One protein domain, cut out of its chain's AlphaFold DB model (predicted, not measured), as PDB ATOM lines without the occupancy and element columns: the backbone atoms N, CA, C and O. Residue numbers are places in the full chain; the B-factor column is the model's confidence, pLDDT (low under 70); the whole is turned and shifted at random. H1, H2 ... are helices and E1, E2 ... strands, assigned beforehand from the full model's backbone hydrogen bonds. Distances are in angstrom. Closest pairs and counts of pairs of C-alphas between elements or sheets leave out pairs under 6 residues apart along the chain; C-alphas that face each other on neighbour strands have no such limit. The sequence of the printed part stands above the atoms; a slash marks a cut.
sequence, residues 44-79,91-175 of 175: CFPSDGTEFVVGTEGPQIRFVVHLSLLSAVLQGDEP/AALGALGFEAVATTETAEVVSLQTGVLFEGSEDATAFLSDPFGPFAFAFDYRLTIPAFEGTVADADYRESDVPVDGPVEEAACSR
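This is residues 44 to 79 and 91 to 175 of the 175 residues of an uncharacterized protein of Salinigranum rubrum (UniProt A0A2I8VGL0). The model is one broad, nearly flat sheet of six long and short antiparallel strands, side by side in the order in which they come along the chain, with much of both faces bare. The small helix H1 sits at one end of the sheet, H2 lies beyond that same end in the turn from E4 to E5, residues 44 to 49 cross one face, and residues 160 to 175 loop along the E5 side where E6 has ended. The printed part has 121 residues, with the named elements E1, E2, H1, E3, E4, H2, E5 and E6 in that order; the sheet runs E1, E2, E3, E4, E5, E6. The class is mixed, helices and strands, with 60 residues, under half, in named elements. The whole is loose, with a radius of gyration of the C-alphas of 17.7 A, and elongated, spanning 58 by 32 by 21 A.

The edge strand E1, residues 50 to 54, forms a hairpin with E2, residues 60 to 66; N 52 and O 63 are 2.8 A apart, within hydrogen-bond range. H1, residues 68 to 74, is on the sheet at a height of 5.5 A, beside the strands and only just over none of them, with 2 of its 7 C-alphas falling on E3, residues 94 to 103. The closest C-alphas of H1 and E3 are those of Leu 69 and Gly 94, 4.1 A apart. E2 and E3 are antiparallel at 176 degrees, with N 64 and O 99 at 2.8 A. E3 forms a hairpin with E4, residues 108 to 118, where N 100 and O 112 are 2.7 A apart. H2, residues 124 to 129, is not on the sheet. E4 and E5, residues 135 to 144, are antiparallel at 177 degrees, with N 113 and O 140 at 2.8 A. E5 forms a hairpin with the edge strand E6, residues 156 to 159, where N 143 and O 157 are 2.9 A apart. Residues 136 to 137 of E5 also pair, parallel, with residues 169 to 170. In H1 and H2 every O i to N i+4 pair is within hydrogen-bond range.

E1 begins at C-alpha 50, (14.506, -22.564, 82.716). E2 is 19.7 A long, E3 28.2 A, E4 29.5 A and E5 30.1 A. E6 ends at C-alpha 159, (-4.154, -29.042, 67.950).

The C-alphas farthest apart, of Pro 79 and Thr 151, are 62.8 A apart. Residues 80 to 90 are not printed, and C-alphas 79 and 91 are 14.6 A apart across the cut. The link from E5 to E6 is long. Mean pLDDT of the printed part is 84.3, and residues 71 to 79, 91 to 92 and 174 to 175 are under 70.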
ATOM      1  N   CYS A  44      -0.604 -22.704  81.557       78.62
ATOM      2  CA  CYS A  44      -0.617 -24.019  82.213       78.62
ATOM      3  C   CYS A  44       0.559 -24.173  83.181       78.62
ATOM      4  O   CYS A  44       0.439 -24.801  84.229       78.62
ATOM      5  N   PHE A  45       1.720 -23.628  82.807       83.38
ATOM      6  CA  PHE A  45       2.951 -23.807  83.552       83.38
ATOM      7  C   PHE A  45       3.287 -22.601  84.434       83.38
ATOM      8  O   PHE A  45       3.102 -21.451  84.019       83.38
ATOM      9  N   PRO A  46       3.812 -22.847  85.648       74.81
ATOM     10  CA  PRO A  46       4.314 -21.787  86.510       74.81
ATOM     11  C   PRO A  46       5.500 -21.055  85.862       74.81
ATOM     12  O   PRO A  46       6.172 -21.555  84.965       74.81
ATOM     13  N   SER A  47       5.773 -19.824  86.300       73.44
ATOM     14  CA  SER A  47       6.781 -18.958  85.668       73.44
ATOM     15  C   SER A  47       8.239 -19.309  86.008       73.44
ATOM     16  O   SER A  47       9.141 -18.573  85.616       73.44
ATOM     17  N   ASP A  48       8.485 -20.364  86.783       77.75
ATOM     18  CA  ASP A  48       9.787 -20.738  87.354       77.75
ATOM     19  C   ASP A  48      10.613 -21.703  86.478       77.75
ATOM     20  O   ASP A  48      11.604 -22.278  86.933       77.75
ATOM     21  N   GLY A  49      10.244 -21.858  85.204       85.81
ATOM     22  CA  GLY A  49      10.979 -22.663  84.230       85.81
ATOM     23  C   GLY A  49      12.337 -22.086  83.811       85.81
ATOM     24  O   GLY A  49      12.635 -20.901  83.963       85.81
ATOM     25  N   THR A  50      13.187 -22.949  83.246       93.06
ATOM     26  CA  THR A  50      14.506 -22.564  82.716       93.06
ATOM     27  C   THR A  50      14.442 -22.367  81.208       93.06
ATOM     28  O   THR A  50      14.110 -23.300  80.479       93.06
ATOM     29  N   GLU A  51      14.791 -21.169  80.744       94.69
ATOM     30  CA  GLU A  51      14.800 -20.814  79.327       94.69
ATOM     31  C   GLU A  51      16.106 -21.203  78.622       94.69
ATOM     32  O   GLU A  51      17.212 -21.027  79.142       94.69
ATOM     33  N   PHE A  52      15.959 -21.654  77.381       95.44
ATOM     34  CA  PHE A  52      17.020 -21.918  76.429       95.44
ATOM     35  C   PHE A  52      16.667 -21.302  75.079       95.44
ATOM     36  O   PHE A  52      15.503 -21.239  74.679       95.44
ATOM     37  N   VAL A  53      17.695 -20.884  74.346       96.19
ATOM     38  CA  VAL A  53      17.551 -20.361  72.988       96.19
ATOM     39  C   VAL A  53      18.549 -21.066  72.084       96.19
ATOM     40  O   VAL A  53      19.742 -21.136  72.385       96.19
ATOM     41  N   VAL A  54      18.051 -21.594  70.971       96.00
ATOM     42  CA  VAL A  54      18.843 -22.202  69.901       96.00
ATOM     43  C   VAL A  54      18.747 -21.313  68.670       96.00
ATOM     44  O   VAL A  54      17.652 -20.962  68.242       96.00
ATOM     45  N   GLY A  55      19.901 -20.988  68.090       93.38
ATOM     46  CA  GLY A  55      20.024 -20.026  66.997       93.38
ATOM     47  C   GLY A  55      20.483 -18.664  67.513       93.38
ATOM     48  O   GLY A  55      19.966 -18.147  68.498       93.38
ATOM     49  N   THR A  56      21.499 -18.097  66.867       88.88
ATOM     50  CA  THR A  56      22.072 -16.787  67.229       88.88
ATOM     51  C   THR A  56      21.793 -15.716  66.180       88.88
ATOM     52  O   THR A  56      21.886 -14.533  66.482       88.88
ATOM     53  N   GLU A  57      21.437 -16.122  64.960       89.19
ATOM     54  CA  GLU A  57      21.143 -15.261  63.814       89.19
ATOM     55  C   GLU A  57      20.038 -15.918  62.973       89.19
ATOM     56  O   GLU A  57      20.039 -17.140  62.804       89.19
ATOM     57  N   GLY A  58      19.105 -15.124  62.442       91.06
ATOM     58  CA  GLY A  58      17.996 -15.634  61.636       91.06
ATOM     59  C   GLY A  58      16.968 -16.431  62.461       91.06
ATOM     60  O   GLY A  58      16.512 -15.927  63.490       91.06
ATOM     61  N   PRO A  59      16.565 -17.647  62.025       93.94
ATOM     62  CA  PRO A  59      15.605 -18.482  62.747       93.94
ATOM     63  C   PRO A  59      16.070 -18.883  64.149       93.94
ATOM     64  O   PRO A  59      17.242 -19.208  64.359       93.94
ATOM     65  N   GLN A  60      15.131 -18.917  65.092       96.81
ATOM     66  CA  GLN A  60      15.396 -19.260  66.486       96.81
ATOM     67  C   GLN A  60      14.363 -20.241  67.026       96.81
ATOM     68  O   GLN A  60      13.208 -20.251  66.607       96.81
ATOM     69  N   ILE A  61      14.782 -21.051  67.991       96.69
ATOM     70  CA  ILE A  61      13.888 -21.850  68.824       96.69
ATOM     71  C   ILE A  61      14.145 -21.439  70.264       96.69
ATOM     72  O   ILE A  61      15.230 -21.676  70.800       96.69
ATOM     73  N   ARG A  62      13.149 -20.815  70.882       95.81
ATOM     74  CA  ARG A  62      13.123 -20.532  72.313       95.81
ATOM     75  C   ARG A  62      12.340 -21.634  72.990       95.81
ATOM     76  O   ARG A  62      11.263 -21.976  72.513       95.81
ATOM     77  N   PHE A  63      12.855 -22.170  74.085       95.06
ATOM     78  CA  PHE A  63      12.098 -23.115  74.882       95.06
ATOM     79  C   PHE A  63      12.336 -22.962  76.376       95.06
ATOM     80  O   PHE A  63      13.423 -22.586  76.802       95.06
ATOM     81  N   VAL A  64      11.313 -23.265  77.167       95.31
ATOM     82  CA  VAL A  64      11.325 -23.225  78.627       95.31
ATOM     83  C   VAL A  64      11.054 -24.629  79.148       95.31
ATOM     84  O   VAL A  64      10.074 -25.258  78.759       95.31
ATOM     85  N   VAL A  65      11.936 -25.134  80.010       94.19
ATOM     86  CA  VAL A  65      11.773 -26.436  80.668       94.19
ATOM     87  C   VAL A  65      11.295 -26.219  82.098       94.19
ATOM     88  O   VAL A  65      11.955 -25.531  82.881       94.19
ATOM     89  N   HIS A  66      10.175 -26.846  82.443       92.56
ATOM     90  CA  HIS A  66       9.544 -26.779  83.760       92.56
ATOM     91  C   HIS A  66       9.813 -28.065  84.530       92.56
ATOM     92  O   HIS A  66       9.484 -29.145  84.046       92.56
ATOM     93  N   LEU A  67      10.429 -27.953  85.711       89.94
ATOM     94  CA  LEU A  67      10.832 -29.092  86.554       89.94
ATOM     95  C   LEU A  67      10.370 -28.943  88.014       89.94
ATOM     96  O   LEU A  67      10.864 -29.654  88.892       89.94
ATOM     97  N   SER A  68       9.450 -28.020  88.301       84.81
ATOM     98  CA  SER A  68       9.004 -27.719  89.667       84.81
ATOM     99  C   SER A  68       8.374 -28.929  90.364       84.81
ATOM    100  O   SER A  68       8.525 -29.081  91.575       84.81
ATOM    101  N   LEU A  69       7.792 -29.862  89.603       81.94
ATOM    102  CA  LEU A  69       7.291 -31.141  90.117       81.94
ATOM    103  C   LEU A  69       8.411 -32.002  90.719       81.94
ATOM    104  O   LEU A  69       8.233 -32.598  91.777       81.94
ATOM    105  N   LEU A  70       9.600 -32.024  90.108       77.88
ATOM    106  CA  LEU A  70      10.744 -32.757  90.658       77.88
ATOM    107  C   LEU A  70      11.239 -32.105  91.947       77.88
ATOM    108  O   LEU A  70      11.524 -32.796  92.918       77.88
ATOM    109  N   SER A  71      11.294 -30.774  91.983       66.44
ATOM    110  CA  SER A  71      11.678 -30.027  93.182       66.44
ATOM    111  C   SER A  71      10.695 -30.240  94.334       66.44
ATOM    112  O   SER A  71      11.131 -30.345  95.480       66.44
ATOM    113  N   ALA A  72       9.393 -30.334  94.049       60.22
ATOM    114  CA  ALA A  72       8.365 -30.656  95.039       60.22
ATOM    115  C   ALA A  72       8.523 -32.088  95.582       60.22
ATOM    116  O   ALA A  72       8.406 -32.304  96.785       60.22
ATOM    117  N   VAL A  73       8.869 -33.053  94.720       58.38
ATOM    118  CA  VAL A  73       9.105 -34.455  95.113       58.38
ATOM    119  C   VAL A  73      10.417 -34.633  95.892       58.38
ATOM    120  O   VAL A  73      10.485 -35.451  96.808       58.38
ATOM    121  N   LEU A  74      11.464 -33.871  95.564       61.22
ATOM    122  CA  LEU A  74      12.787 -33.981  96.196       61.22
ATOM    123  C   LEU A  74      12.898 -33.247  97.545       61.22
ATOM    124  O   LEU A  74      13.800 -33.554  98.318       61.22
ATOM    125  N   GLN A  75      11.994 -32.316  97.863       55.69
ATOM    126  CA  GLN A  75      11.967 -31.588  99.148       55.69
ATOM    127  C   GLN A  75      11.386 -32.399 100.326       55.69
ATOM    128  O   GLN A  75      11.112 -31.844 101.389       55.69
ATOM    129  N   GLY A  76      11.240 -33.720 100.182       50.28
ATOM    130  CA  GLY A  76      10.692 -34.636 101.191       50.28
ATOM    131  C   GLY A  76      11.521 -34.851 102.471       50.28
ATOM    132  O   GLY A  76      11.208 -35.778 103.211       50.28
ATOM    133  N   ASP A  77      12.539 -34.026 102.745       44.41
ATOM    134  CA  ASP A  77      13.453 -34.172 103.893       44.41
ATOM    135  C   ASP A  77      13.309 -33.081 104.977       44.41
ATOM    136  O   ASP A  77      13.996 -33.143 106.001       44.41
ATOM    137  N   GLU A  78      12.406 -32.101 104.830       48.78
ATOM    138  CA  GLU A  78      12.080 -31.219 105.961       48.78
ATOM    139  C   GLU A  78      11.291 -32.014 107.019       48.78
ATOM    140  O   GLU A  78      10.303 -32.681 106.692       48.78
ATOM    141  N   PRO A  79      11.707 -31.989 108.300       41.19
ATOM    142  CA  PRO A  79      11.154 -32.865 109.319       41.19
ATOM    143  C   PRO A  79       9.655 -32.615 109.486       41.19
ATOM    144  O   PRO A  79       9.230 -31.545 109.931       41.19
ATOM    145  N   ALA A  91       0.860 -31.254  99.180       60.78
ATOM    146  CA  ALA A  91       1.835 -31.468  98.131       60.78
ATOM    147  C   ALA A  91       1.799 -30.233  97.220       60.78
ATOM    148  O   ALA A  91       0.742 -29.872  96.701       60.78
ATOM    149  N   ALA A  92       2.929 -29.530  97.129       63.06
ATOM    150  CA  ALA A  92       2.995 -28.258  96.429       63.06
ATOM    151  C   ALA A  92       2.659 -28.457  94.948       63.06
ATOM    152  O   ALA A  92       3.103 -29.432  94.340       63.06
ATOM    153  N   LEU A  93       1.903 -27.512  94.385       76.44
ATOM    154  CA  LEU A  93       1.652 -27.442  92.949       76.44
ATOM    155  C   LEU A  93       2.979 -27.516  92.194       76.44
ATOM    156  O   LEU A  93       3.965 -26.885  92.590       76.44
ATOM    157  N   GLY A  94       3.008 -28.278  91.109       83.12
ATOM    158  CA  GLY A  94       4.226 -28.465  90.336       83.12
ATOM    159  C   GLY A  94       3.940 -28.850  88.899       83.12
ATOM    160  O   GLY A  94       2.862 -29.333  88.571       83.12
ATOM    161  N   ALA A  95       4.931 -28.654  88.040       87.88
ATOM    162  CA  ALA A  95       4.862 -29.051  86.648       87.88
ATOM    163  C   ALA A  95       6.132 -29.770  86.191       87.88
ATOM    164  O   ALA A  95       7.246 -29.456  86.627       87.88
ATOM    165  N   LEU A  96       5.939 -30.728  85.289       91.38
ATOM    166  CA  LEU A  96       6.980 -31.301  84.450       91.38
ATOM    167  C   LEU A  96       6.576 -31.073  82.999       91.38
ATOM    168  O   LEU A  96       5.636 -31.698  82.518       91.38
ATOM    169  N   GLY A  97       7.275 -30.197  82.293       93.00
ATOM    170  CA  GLY A  97       6.841 -29.830  80.956       93.00
ATOM    171  C   GLY A  97       7.827 -28.982  80.186       93.00
ATOM    172  O   GLY A  97       8.951 -28.713  80.620       93.00
ATOM    173  N   PHE A  98       7.377 -28.592  79.009       92.81
ATOM    174  CA  PHE A  98       8.155 -27.905  78.006       92.81
ATOM    175  C   PHE A  98       7.259 -26.938  77.240       92.81
ATOM    176  O   PHE A  98       6.186 -27.308  76.763       92.81
ATOM    177  N   GLU A  99       7.730 -25.708  77.095       94.81
ATOM    178  CA  GLU A  99       7.153 -24.705  76.205       94.81
ATOM    179  C   GLU A  99       8.176 -24.390  75.124       94.81
ATOM    180  O   GLU A  99       9.341 -24.183  75.448       94.81
ATOM    181  N   ALA A 100       7.777 -24.323  73.859       95.75
ATOM    182  CA  ALA A 100       8.639 -23.893  72.774       95.75
ATOM    183  C   ALA A 100       7.936 -22.991  71.784       95.75
ATOM    184  O   ALA A 100       6.784 -23.200  71.417       95.75
ATOM    185  N   VAL A 101       8.713 -22.038  71.288       96.56
ATOM    186  CA  VAL A 101       8.343 -21.157  70.197       96.56
ATOM    187  C   VAL A 101       9.481 -21.172  69.186       96.56
ATOM    188  O   VAL A 101      10.619 -20.818  69.506       96.56
ATOM    189  N   ALA A 102       9.183 -21.607  67.964       96.06
ATOM    190  CA  ALA A 102      10.103 -21.530  66.839       96.06
ATOM    191  C   ALA A 102       9.710 -20.363  65.938       96.06
ATOM    192  O   ALA A 102       8.564 -20.268  65.496       96.06
ATOM    193  N   THR A 103      10.670 -19.504  65.624       95.38
ATOM    194  CA  THR A 103      10.469 -18.314  64.802       95.38
ATOM    195  C   THR A 103      11.452 -18.272  63.638       95.38
ATOM    196  O   THR A 103      12.554 -18.820  63.680       95.38
ATOM    197  N   THR A 104      11.048 -17.579  62.582       92.75
ATOM    198  CA  THR A 104      11.960 -16.972  61.609       92.75
ATOM    199  C   THR A 104      12.240 -15.522  62.021       92.75
ATOM    200  O   THR A 104      11.858 -15.096  63.110       92.75
ATOM    201  N   GLU A 105      12.873 -14.735  61.151       88.62
ATOM    202  CA  GLU A 105      13.055 -13.295  61.386       88.62
ATOM    203  C   GLU A 105      11.732 -12.519  61.434       88.62
ATOM    204  O   GLU A 105      11.660 -11.469  62.069       88.62
ATOM    205  N   THR A 106      10.691 -13.006  60.755       88.75
ATOM    206  CA  THR A 106       9.458 -12.237  60.523       88.75
ATOM    207  C   THR A 106       8.189 -12.916  61.021       88.75
ATOM    208  O   THR A 106       7.148 -12.267  61.057       88.75
ATOM    209  N   ALA A 107       8.245 -14.197  61.390       90.81
ATOM    210  CA  ALA A 107       7.061 -14.965  61.758       90.81
ATOM    211  C   ALA A 107       7.359 -16.048  62.794       90.81
ATOM    212  O   ALA A 107       8.408 -16.694  62.746       90.81
ATOM    213  N   GLU A 108       6.389 -16.297  63.667       92.56
ATOM    214  CA  GLU A 108       6.300 -17.539  64.426       92.56
ATOM    215  C   GLU A 108       5.877 -18.676  63.492       92.56
ATOM    216  O   GLU A 108       4.979 -18.524  62.664       92.56
ATOM    217  N   VAL A 109       6.566 -19.805  63.603       94.88
ATOM    218  CA  VAL A 109       6.327 -21.002  62.794       94.88
ATOM    219  C   VAL A 109       5.717 -22.095  63.651       94.88
ATOM    220  O   VAL A 109       4.803 -22.772  63.202       94.88
ATOM    221  N   VAL A 110       6.203 -22.274  64.878       95.88
ATOM    222  CA  VAL A 110       5.702 -23.304  65.791       95.88
ATOM    223  C   VAL A 110       5.493 -22.703  67.168       95.88
ATOM    224  O   VAL A 110       6.397 -22.034  67.665       95.88
ATOM    225  N   SER A 111       4.367 -23.022  67.798       95.25
ATOM    226  CA  SER A 111       4.207 -22.957  69.250       95.25
ATOM    227  C   SER A 111       3.865 -24.350  69.773       95.25
ATOM    228  O   SER A 111       3.126 -25.106  69.140       95.25
ATOM    229  N   LEU A 112       4.449 -24.724  70.904       94.56
ATOM    230  CA  LEU A 112       4.156 -25.970  71.596       94.56
ATOM    231  C   LEU A 112       4.195 -25.718  73.097       94.56
ATOM    232  O   LEU A 112       5.207 -25.260  73.617       94.56
ATOM    233  N   GLN A 113       3.138 -26.089  73.795       93.81
ATOM    234  CA  GLN A 113       3.103 -26.240  75.238       93.81
ATOM    235  C   GLN A 113       2.734 -27.692  75.518       93.81
ATOM    236  O   GLN A 113       1.714 -28.172  75.038       93.81
ATOM    237  N   THR A 114       3.580 -28.429  76.236       93.56
ATOM    238  CA  THR A 114       3.277 -29.821  76.577       93.56
ATOM    239  C   THR A 114       3.893 -30.253  77.894       93.56
ATOM    240  O   THR A 114       5.030 -29.902  78.214       93.56
ATOM    241  N   GLY A 115       3.151 -31.035  78.671       92.88
ATOM    242  CA  GLY A 115       3.662 -31.635  79.893       92.88
ATOM    243  C   GLY A 115       2.558 -32.063  80.839       92.88
ATOM    244  O   GLY A 115       1.407 -32.228  80.449       92.88
ATOM    245  N   VAL A 116       2.938 -32.252  82.094       91.75
ATOM    246  CA  VAL A 116       2.072 -32.726  83.165       91.75
ATOM    247  C   VAL A 116       2.078 -31.707  84.292       91.75
ATOM    248  O   VAL A 116       3.141 -31.251  84.729       91.75
ATOM    249  N   LEU A 117       0.887 -31.381  84.765       89.50
ATOM    250  CA  LEU A 117       0.647 -30.591  85.960       89.50
ATOM    251  C   LEU A 117       0.333 -31.527  87.118       89.50
ATOM    252  O   LEU A 117      -0.289 -32.570  86.934       89.50
ATOM    253  N   PHE A 118       0.769 -31.141  88.306       87.31
ATOM    254  CA  PHE A 118       0.343 -31.723  89.562       87.31
ATOM    255  C   PHE A 118      -0.425 -30.658  90.339       87.31
ATOM    256  O   PHE A 118       0.144 -29.643  90.752       87.31
ATOM    257  N   GLU A 119      -1.718 -30.899  90.521       81.44
ATOM    258  CA  GLU A 119      -2.675 -29.949  91.096       81.44
ATOM    259  C   GLU A 119      -2.750 -30.030  92.630       81.44
ATOM    260  O   GLU A 119      -3.515 -29.307  93.269       81.44
ATOM    261  N   GLY A 120      -1.899 -30.858  93.242       75.38
ATOM    262  CA  GLY A 120      -1.891 -31.080  94.683       75.38
ATOM    263  C   GLY A 120      -2.912 -32.129  95.118       75.38
ATOM    264  O   GLY A 120      -3.829 -32.497  94.393       75.38
ATOM    265  N   SER A 121      -2.748 -32.643  96.335       74.00
ATOM    266  CA  SER A 121      -3.739 -33.523  96.957       74.00
ATOM    267  C   SER A 121      -3.940 -33.129  98.412       74.00
ATOM    268  O   SER A 121      -2.973 -32.961  99.159       74.00
ATOM    269  N   GLU A 122      -5.205 -32.978  98.799       70.00
ATOM    270  CA  GLU A 122      -5.617 -32.631 100.161       70.00
ATOM    271  C   GLU A 122      -5.955 -33.874 101.009       70.00
ATOM    272  O   GLU A 122      -6.039 -33.777 102.232       70.00
ATOM    273  N   ASP A 123      -6.117 -35.050 100.386       77.25
ATOM    274  CA  ASP A 123      -6.504 -36.303 101.047       77.25
ATOM    275  C   ASP A 123      -5.581 -37.460 100.629       77.25
ATOM    276  O   ASP A 123      -5.617 -37.965  99.503       77.25
ATOM    277  N   ALA A 124      -4.771 -37.931 101.579       78.44
ATOM    278  CA  ALA A 124      -3.861 -39.055 101.370       78.44
ATOM    279  C   ALA A 124      -4.592 -40.363 101.015       78.44
ATOM    280  O   ALA A 124      -4.055 -41.186 100.276       78.44
ATOM    281  N   THR A 125      -5.815 -40.574 101.507       82.25
ATOM    282  CA  THR A 125      -6.607 -41.777 101.203       82.25
ATOM    283  C   THR A 125      -7.143 -41.732  99.776       82.25
ATOM    284  O   THR A 125      -7.121 -42.753  99.081       82.25
ATOM    285  N   ALA A 126      -7.576 -40.552  99.322       78.81
ATOM    286  CA  ALA A 126      -7.968 -40.330  97.934       78.81
ATOM    287  C   ALA A 126      -6.779 -40.563  96.993       78.81
ATOM    288  O   ALA A 126      -6.903 -41.341  96.053       78.81
ATOM    289  N   PHE A 127      -5.600 -40.018  97.322       83.38
ATOM    290  CA  PHE A 127      -4.371 -40.241  96.551       83.38
ATOM    291  C   PHE A 127      -3.952 -41.718  96.484       83.38
ATOM    292  O   PHE A 127      -3.521 -42.203  95.448       83.38
ATOM    293  N   LEU A 128      -4.070 -42.472  97.581       85.69
ATOM    294  CA  LEU A 128      -3.738 -43.902  97.566       85.69
ATOM    295  C   LEU A 128      -4.730 -44.735  96.744       85.69
ATOM    296  O   LEU A 128      -4.365 -45.800  96.245       85.69
ATOM    297  N   SER A 129      -5.976 -44.273  96.633       89.44
ATOM    298  CA  SER A 129      -7.018 -44.937  95.843       89.44
ATOM    299  C   SER A 129      -6.912 -44.585  94.359       89.44
ATOM    300  O   SER A 129      -7.169 -45.439  93.513       89.44
ATOM    301  N   ASP A 130      -6.501 -43.354  94.063       87.69
ATOM    302  CA  ASP A 130      -6.221 -42.846  92.727       87.69
ATOM    303  C   ASP A 130      -4.979 -41.931  92.754       87.69
ATOM    304  O   ASP A 130      -5.082 -40.727  93.010       87.69
ATOM    305  N   PRO A 131      -3.782 -42.493  92.503       85.19
ATOM    306  CA  PRO A 131      -2.547 -41.720  92.535       85.19
ATOM    307  C   PRO A 131      -2.378 -40.826  91.306       85.19
ATOM    308  O   PRO A 131      -1.484 -39.983  91.311       85.19
ATOM    309  N   PHE A 132      -3.187 -41.010  90.258       88.56
ATOM    310  CA  PHE A 132      -3.085 -40.253  89.010       88.56
ATOM    311  C   PHE A 132      -4.108 -39.120  88.917       88.56
ATOM    312  O   PHE A 132      -3.856 -38.168  88.188       88.56
ATOM    313  N   GLY A 133      -5.198 -39.177  89.684       86.56
ATOM    314  CA  GLY A 133      -6.248 -38.155  89.703       86.56
ATOM    315  C   GLY A 133      -5.772 -36.709  89.910       86.56
ATOM    316  O   GLY A 133      -6.329 -35.819  89.280       86.56
ATOM    317  N   PRO A 134      -4.741 -36.430  90.732       85.00
ATOM    318  CA  PRO A 134      -4.206 -35.069  90.884       85.00
ATOM    319  C   PRO A 134      -3.329 -34.565  89.736       85.00
ATOM    320  O   PRO A 134      -2.764 -33.473  89.838       85.00
ATOM    321  N   PHE A 135      -3.099 -35.385  88.712       88.94
ATOM    322  CA  PHE A 135      -2.307 -34.999  87.556       88.94
ATOM    323  C   PHE A 135      -3.225 -34.625  86.400       88.94
ATOM    324  O   PHE A 135      -4.289 -35.212  86.227       88.94
ATOM    325  N   ALA A 136      -2.773 -33.684  85.579       90.56
ATOM    326  CA  ALA A 136      -3.454 -33.297  84.352       90.56
ATOM    327  C   ALA A 136      -2.436 -33.049  83.235       90.56
ATOM    328  O   ALA A 136      -1.320 -32.584  83.492       90.56
ATOM    329  N   PHE A 137      -2.799 -33.362  81.994       92.06
ATOM    330  CA  PHE A 137      -1.946 -33.116  80.835       92.06
ATOM    331  C   PHE A 137      -2.202 -31.735  80.238       92.06
ATOM    332  O   PHE A 137      -3.317 -31.418  79.843       92.06
ATOM    333  N   ALA A 138      -1.148 -30.941  80.100       92.00
ATOM    334  CA  ALA A 138      -1.173 -29.723  79.304       92.00
ATOM    335  C   ALA A 138      -0.727 -30.046  77.874       92.00
ATOM    336  O   ALA A 138       0.336 -30.652  77.686       92.00
ATOM    337  N   PHE A 139      -1.509 -29.630  76.877       92.56
ATOM    338  CA  PHE A 139      -1.137 -29.705  75.468       92.56
ATOM    339  C   PHE A 139      -1.751 -28.545  74.669       92.56
ATOM    340  O   PHE A 139      -2.954 -28.331  74.693       92.56
ATOM    341  N   ASP A 140      -0.920 -27.805  73.944       93.12
ATOM    342  CA  ASP A 140      -1.353 -26.836  72.935       93.12
ATOM    343  C   ASP A 140      -0.264 -26.755  71.861       93.12
ATOM    344  O   ASP A 140       0.910 -26.518  72.159       93.12
ATOM    345  N   TYR A 141      -0.629 -27.017  70.613       93.88
ATOM    346  CA  TYR A 141       0.279 -27.023  69.478       93.88
ATOM    347  C   TYR A 141      -0.264 -26.164  68.348       93.88
ATOM    348  O   TYR A 141      -1.426 -26.268  67.947       93.88
ATOM    349  N   ARG A 142       0.626 -25.374  67.754       94.38
ATOM    350  CA  ARG A 142       0.354 -24.629  66.535       94.38
ATOM    351  C   ARG A 142       1.512 -24.749  65.566       94.38
ATOM    352  O   ARG A 142       2.673 -24.604  65.944       94.38
ATOM    353  N   LEU A 143       1.182 -24.928  64.295       94.56
ATOM    354  CA  LEU A 143       2.105 -24.830  63.174       94.56
ATOM    355  C   LEU A 143       1.549 -23.829  62.172       94.56
ATOM    356  O   LEU A 143       0.503 -24.052  61.570       94.56
ATOM    357  N   THR A 144       2.283 -22.747  61.959       92.62
ATOM    358  CA  THR A 144       2.014 -21.796  60.884       92.62
ATOM    359  C   THR A 144       3.051 -21.986  59.786       92.62
ATOM    360  O   THR A 144       4.249 -22.064  60.060       92.62
ATOM    361  N   ILE A 145       2.609 -22.048  58.530       91.06
ATOM    362  CA  ILE A 145       3.478 -22.103  57.350       91.06
ATOM    363  C   ILE A 145       3.329 -20.779  56.590       91.06
ATOM    364  O   ILE A 145       2.473 -20.673  55.707       91.06
ATOM    365  N   PRO A 146       4.172 -19.765  56.876       86.75
ATOM    366  CA  PRO A 146       4.009 -18.423  56.311       86.75
ATOM    367  C   PRO A 146       4.014 -18.395  54.779       86.75
ATOM    368  O   PRO A 146       3.344 -17.578  54.160       86.75
ATOM    369  N   ALA A 147       4.726 -19.329  54.144       86.06
ATOM    370  CA  ALA A 147       4.787 -19.438  52.687       86.06
ATOM    371  C   ALA A 147       3.425 -19.719  52.023       86.06
ATOM    372  O   ALA A 147       3.286 -19.495  50.821       86.06
ATOM    373  N   PHE A 148       2.444 -20.217  52.781       85.75
ATOM    374  CA  PHE A 148       1.119 -20.561  52.272       85.75
ATOM    375  C   PHE A 148      -0.006 -19.713  52.871       85.75
ATOM    376  O   PHE A 148      -1.181 -19.966  52.577       85.75
ATOM    377  N   GLU A 149       0.328 -18.692  53.662       82.38
ATOM    378  CA  GLU A 149      -0.655 -17.801  54.270       82.38
ATOM    379  C   GLU A 149      -1.571 -17.184  53.196       82.38
ATOM    380  O   GLU A 149      -1.118 -16.673  52.170       82.38
ATOM    381  N   GLY A 150      -2.887 -17.300  53.391       78.75
ATOM    382  CA  GLY A 150      -3.893 -16.792  52.452       78.75
ATOM    383  C   GLY A 150      -4.053 -17.587  51.148       78.75
ATOM    384  O   GLY A 150      -4.836 -17.175  50.293       78.75
ATOM    385  N   THR A 151      -3.352 -18.715  50.977       80.25
ATOM    386  CA  THR A 151      -3.414 -19.530  49.744       80.25
ATOM    387  C   THR A 151      -4.026 -20.915  49.944       80.25
ATOM    388  O   THR A 151      -4.707 -21.408  49.044       80.25
ATOM    389  N   VAL A 152      -3.831 -21.530  51.112       77.94
ATOM    390  CA  VAL A 152      -4.406 -22.835  51.479       77.94
ATOM    391  C   VAL A 152      -5.070 -22.740  52.851       77.94
ATOM    392  O   VAL A 152      -4.649 -21.943  53.687       77.94
ATOM    393  N   ALA A 153      -6.110 -23.543  53.078       72.88
ATOM    394  CA  ALA A 153      -6.841 -23.552  54.347       72.88
ATOM    395  C   ALA A 153      -5.968 -24.017  55.529       72.88
ATOM    396  O   ALA A 153      -6.151 -23.542  56.642       72.88
ATOM    397  N   ASP A 154      -4.978 -24.873  55.263       75.69
ATOM    398  CA  ASP A 154      -4.161 -25.538  56.286       75.69
ATOM    399  C   ASP A 154      -2.818 -24.827  56.552       75.69
ATOM    400  O   ASP A 154      -1.864 -25.438  57.028       75.69
ATOM    401  N   ALA A 155      -2.704 -23.537  56.212       85.81
ATOM    402  CA  ALA A 155      -1.496 -22.754  56.496       85.81
ATOM    403  C   ALA A 155      -1.311 -22.464  57.998       85.81
ATOM    404  O   ALA A 155      -0.216 -22.086  58.409       85.81
ATOM    405  N   ASP A 156      -2.367 -22.633  58.796       90.19
ATOM    406  CA  ASP A 156      -2.385 -22.484  60.250       90.19
ATOM    407  C   ASP A 156      -3.065 -23.718  60.855       90.19
ATOM    408  O   ASP A 156      -4.293 -23.824  60.882       90.19
ATOM    409  N   TYR A 157      -2.252 -24.677  61.282       91.38
ATOM    410  CA  TYR A 157      -2.695 -25.891  61.953       91.38
ATOM    411  C   TYR A 157      -2.649 -25.685  63.466       91.38
ATOM    412  O   TYR A 157      -1.638 -25.220  63.995       91.38
ATOM    413  N   ARG A 158      -3.722 -26.066  64.163       92.56
ATOM    414  CA  ARG A 158      -3.816 -26.054  65.626       92.56
ATOM    415  C   ARG A 158      -4.298 -27.408  66.117       92.56
ATOM    416  O   ARG A 158      -5.223 -27.961  65.531       92.56
ATOM    417  N   GLU A 159      -3.698 -27.881  67.196       92.19
ATOM    418  CA  GLU A 159      -4.154 -29.042  67.950       92.19
ATOM    419  C   GLU A 159      -4.060 -28.717  69.436       92.19
ATOM    420  O   GLU A 159      -3.038 -28.204  69.888       92.19
ATOM    421  N   SER A 160      -5.113 -29.004  70.186       88.06
ATOM    422  CA  SER A 160      -5.103 -28.849  71.642       88.06
ATOM    423  C   SER A 160      -5.629 -30.061  72.376       88.06
ATOM    424  O   SER A 160      -5.404 -30.161  73.575       88.06
ATOM    425  N   ASP A 161      -6.250 -31.001  71.667       88.75
ATOM    426  CA  ASP A 161      -6.631 -32.260  72.280       88.75
ATOM    427  C   ASP A 161      -5.344 -33.019  72.624       88.75
ATOM    428  O   ASP A 161      -4.437 -33.172  71.793       88.75
ATOM    429  N   VAL A 162      -5.234 -33.477  73.871       87.06
ATOM    430  CA  VAL A 162      -4.017 -34.150  74.332       87.06
ATOM    431  C   VAL A 162      -3.815 -35.444  73.527       87.06
ATOM    432  O   VAL A 162      -4.673 -36.329  73.563       87.06
ATOM    433  N   PRO A 163      -2.671 -35.631  72.835       87.69
ATOM    434  CA  PRO A 163      -2.442 -36.790  71.974       87.69
ATOM    435  C   PRO A 163      -1.974 -38.015  72.780       87.69
ATOM    436  O   PRO A 163      -0.994 -38.675  72.418       87.69
ATOM    437  N   VAL A 164      -2.629 -38.297  73.907       85.88
ATOM    438  CA  VAL A 164      -2.299 -39.409  74.806       85.88
ATOM    439  C   VAL A 164      -3.565 -40.150  75.221       85.88
ATOM    440  O   VAL A 164      -4.553 -39.549  75.625       85.88
ATOM    441  N   ASP A 165      -3.516 -41.477  75.167       86.12
ATOM    442  CA  ASP A 165      -4.557 -42.327  75.738       86.12
ATOM    443  C   ASP A 165      -4.193 -42.649  77.194       86.12
ATOM    444  O   ASP A 165      -3.106 -43.177  77.464       86.12
ATOM    445  N   GLY A 166      -5.081 -42.377  78.150       83.50
ATOM    446  CA  GLY A 166      -4.785 -42.670  79.549       83.50
ATOM    447  C   GLY A 166      -5.875 -42.275  80.542       83.50
ATOM    448  O   GLY A 166      -6.899 -41.727  80.152       83.50
ATOM    449  N   PRO A 167      -5.659 -42.580  81.835       82.25
ATOM    450  CA  PRO A 167      -6.582 -42.240  82.919       82.25
ATOM    451  C   PRO A 167      -6.425 -40.796  83.426       82.25
ATOM    452  O   PRO A 167      -7.082 -40.422  84.389       82.25
ATOM    453  N   VAL A 168      -5.496 -40.031  82.847       86.00
ATOM    454  CA  VAL A 168      -5.178 -38.660  83.247       86.00
ATOM    455  C   VAL A 168      -5.875 -37.721  82.275       86.00
ATOM    456  O   VAL A 168      -5.706 -37.854  81.063       86.00
ATOM    457  N   GLU A 169      -6.644 -36.793  82.824       85.19
ATOM    458  CA  GLU A 169      -7.450 -35.845  82.061       85.19
ATOM    459  C   GLU A 169      -6.606 -34.679  81.513       85.19
ATOM    460  O   GLU A 169      -5.444 -34.472  81.882       85.19
ATOM    461  N   GLU A 170      -7.208 -33.901  80.617       87.00
ATOM    462  CA  GLU A 170      -6.636 -32.655  80.107       87.00
ATOM    463  C   GLU A 170      -6.693 -31.538  81.158       87.00
ATOM    464  O   GLU A 170      -7.672 -31.380  81.892       87.00
ATOM    465  N   ALA A 171      -5.632 -30.738  81.219       86.19
ATOM    466  CA  ALA A 171      -5.532 -29.588  82.099       86.19
ATOM    467  C   ALA A 171      -6.415 -28.432  81.611       86.19
ATOM    468  O   ALA A 171      -6.326 -27.990  80.466       86.19
ATOM    469  N   ALA A 172      -7.207 -27.860  82.518       78.25
ATOM    470  CA  ALA A 172      -8.014 -26.675  82.240       78.25
ATOM    471  C   ALA A 172      -7.172 -25.392  82.349       78.25
ATOM    472  O   ALA A 172      -7.276 -24.635  83.316       78.25
ATOM    473  N   CYS A 173      -6.318 -25.146  81.361       77.62
ATOM    474  CA  CYS A 173      -5.478 -23.953  81.344       77.62
ATOM    475  C   CYS A 173      -6.258 -22.716  80.885       77.62
ATOM    476  O   CYS A 173      -7.038 -22.778  79.931       77.62
ATOM    477  N   SER A 174      -6.047 -21.572  81.542       60.31
ATOM    478  CA  SER A 174      -6.520 -20.288  81.019       60.31
ATOM    479  C   SER A 174      -5.762 -19.965  79.728       60.31
ATOM    480  O   SER A 174      -4.534 -19.984  79.715       60.31
ATOM    481  N   ARG A 175      -6.513 -19.731  78.648       46.28
ATOM    482  CA  ARG A 175      -6.020 -19.239  77.354       46.28
ATOM    483  C   ARG A 175      -6.164 -17.729  77.262       46.28
ATOM    484  O   ARG A 175      -7.236 -17.235  77.685       46.28
TER     485      ARG A 175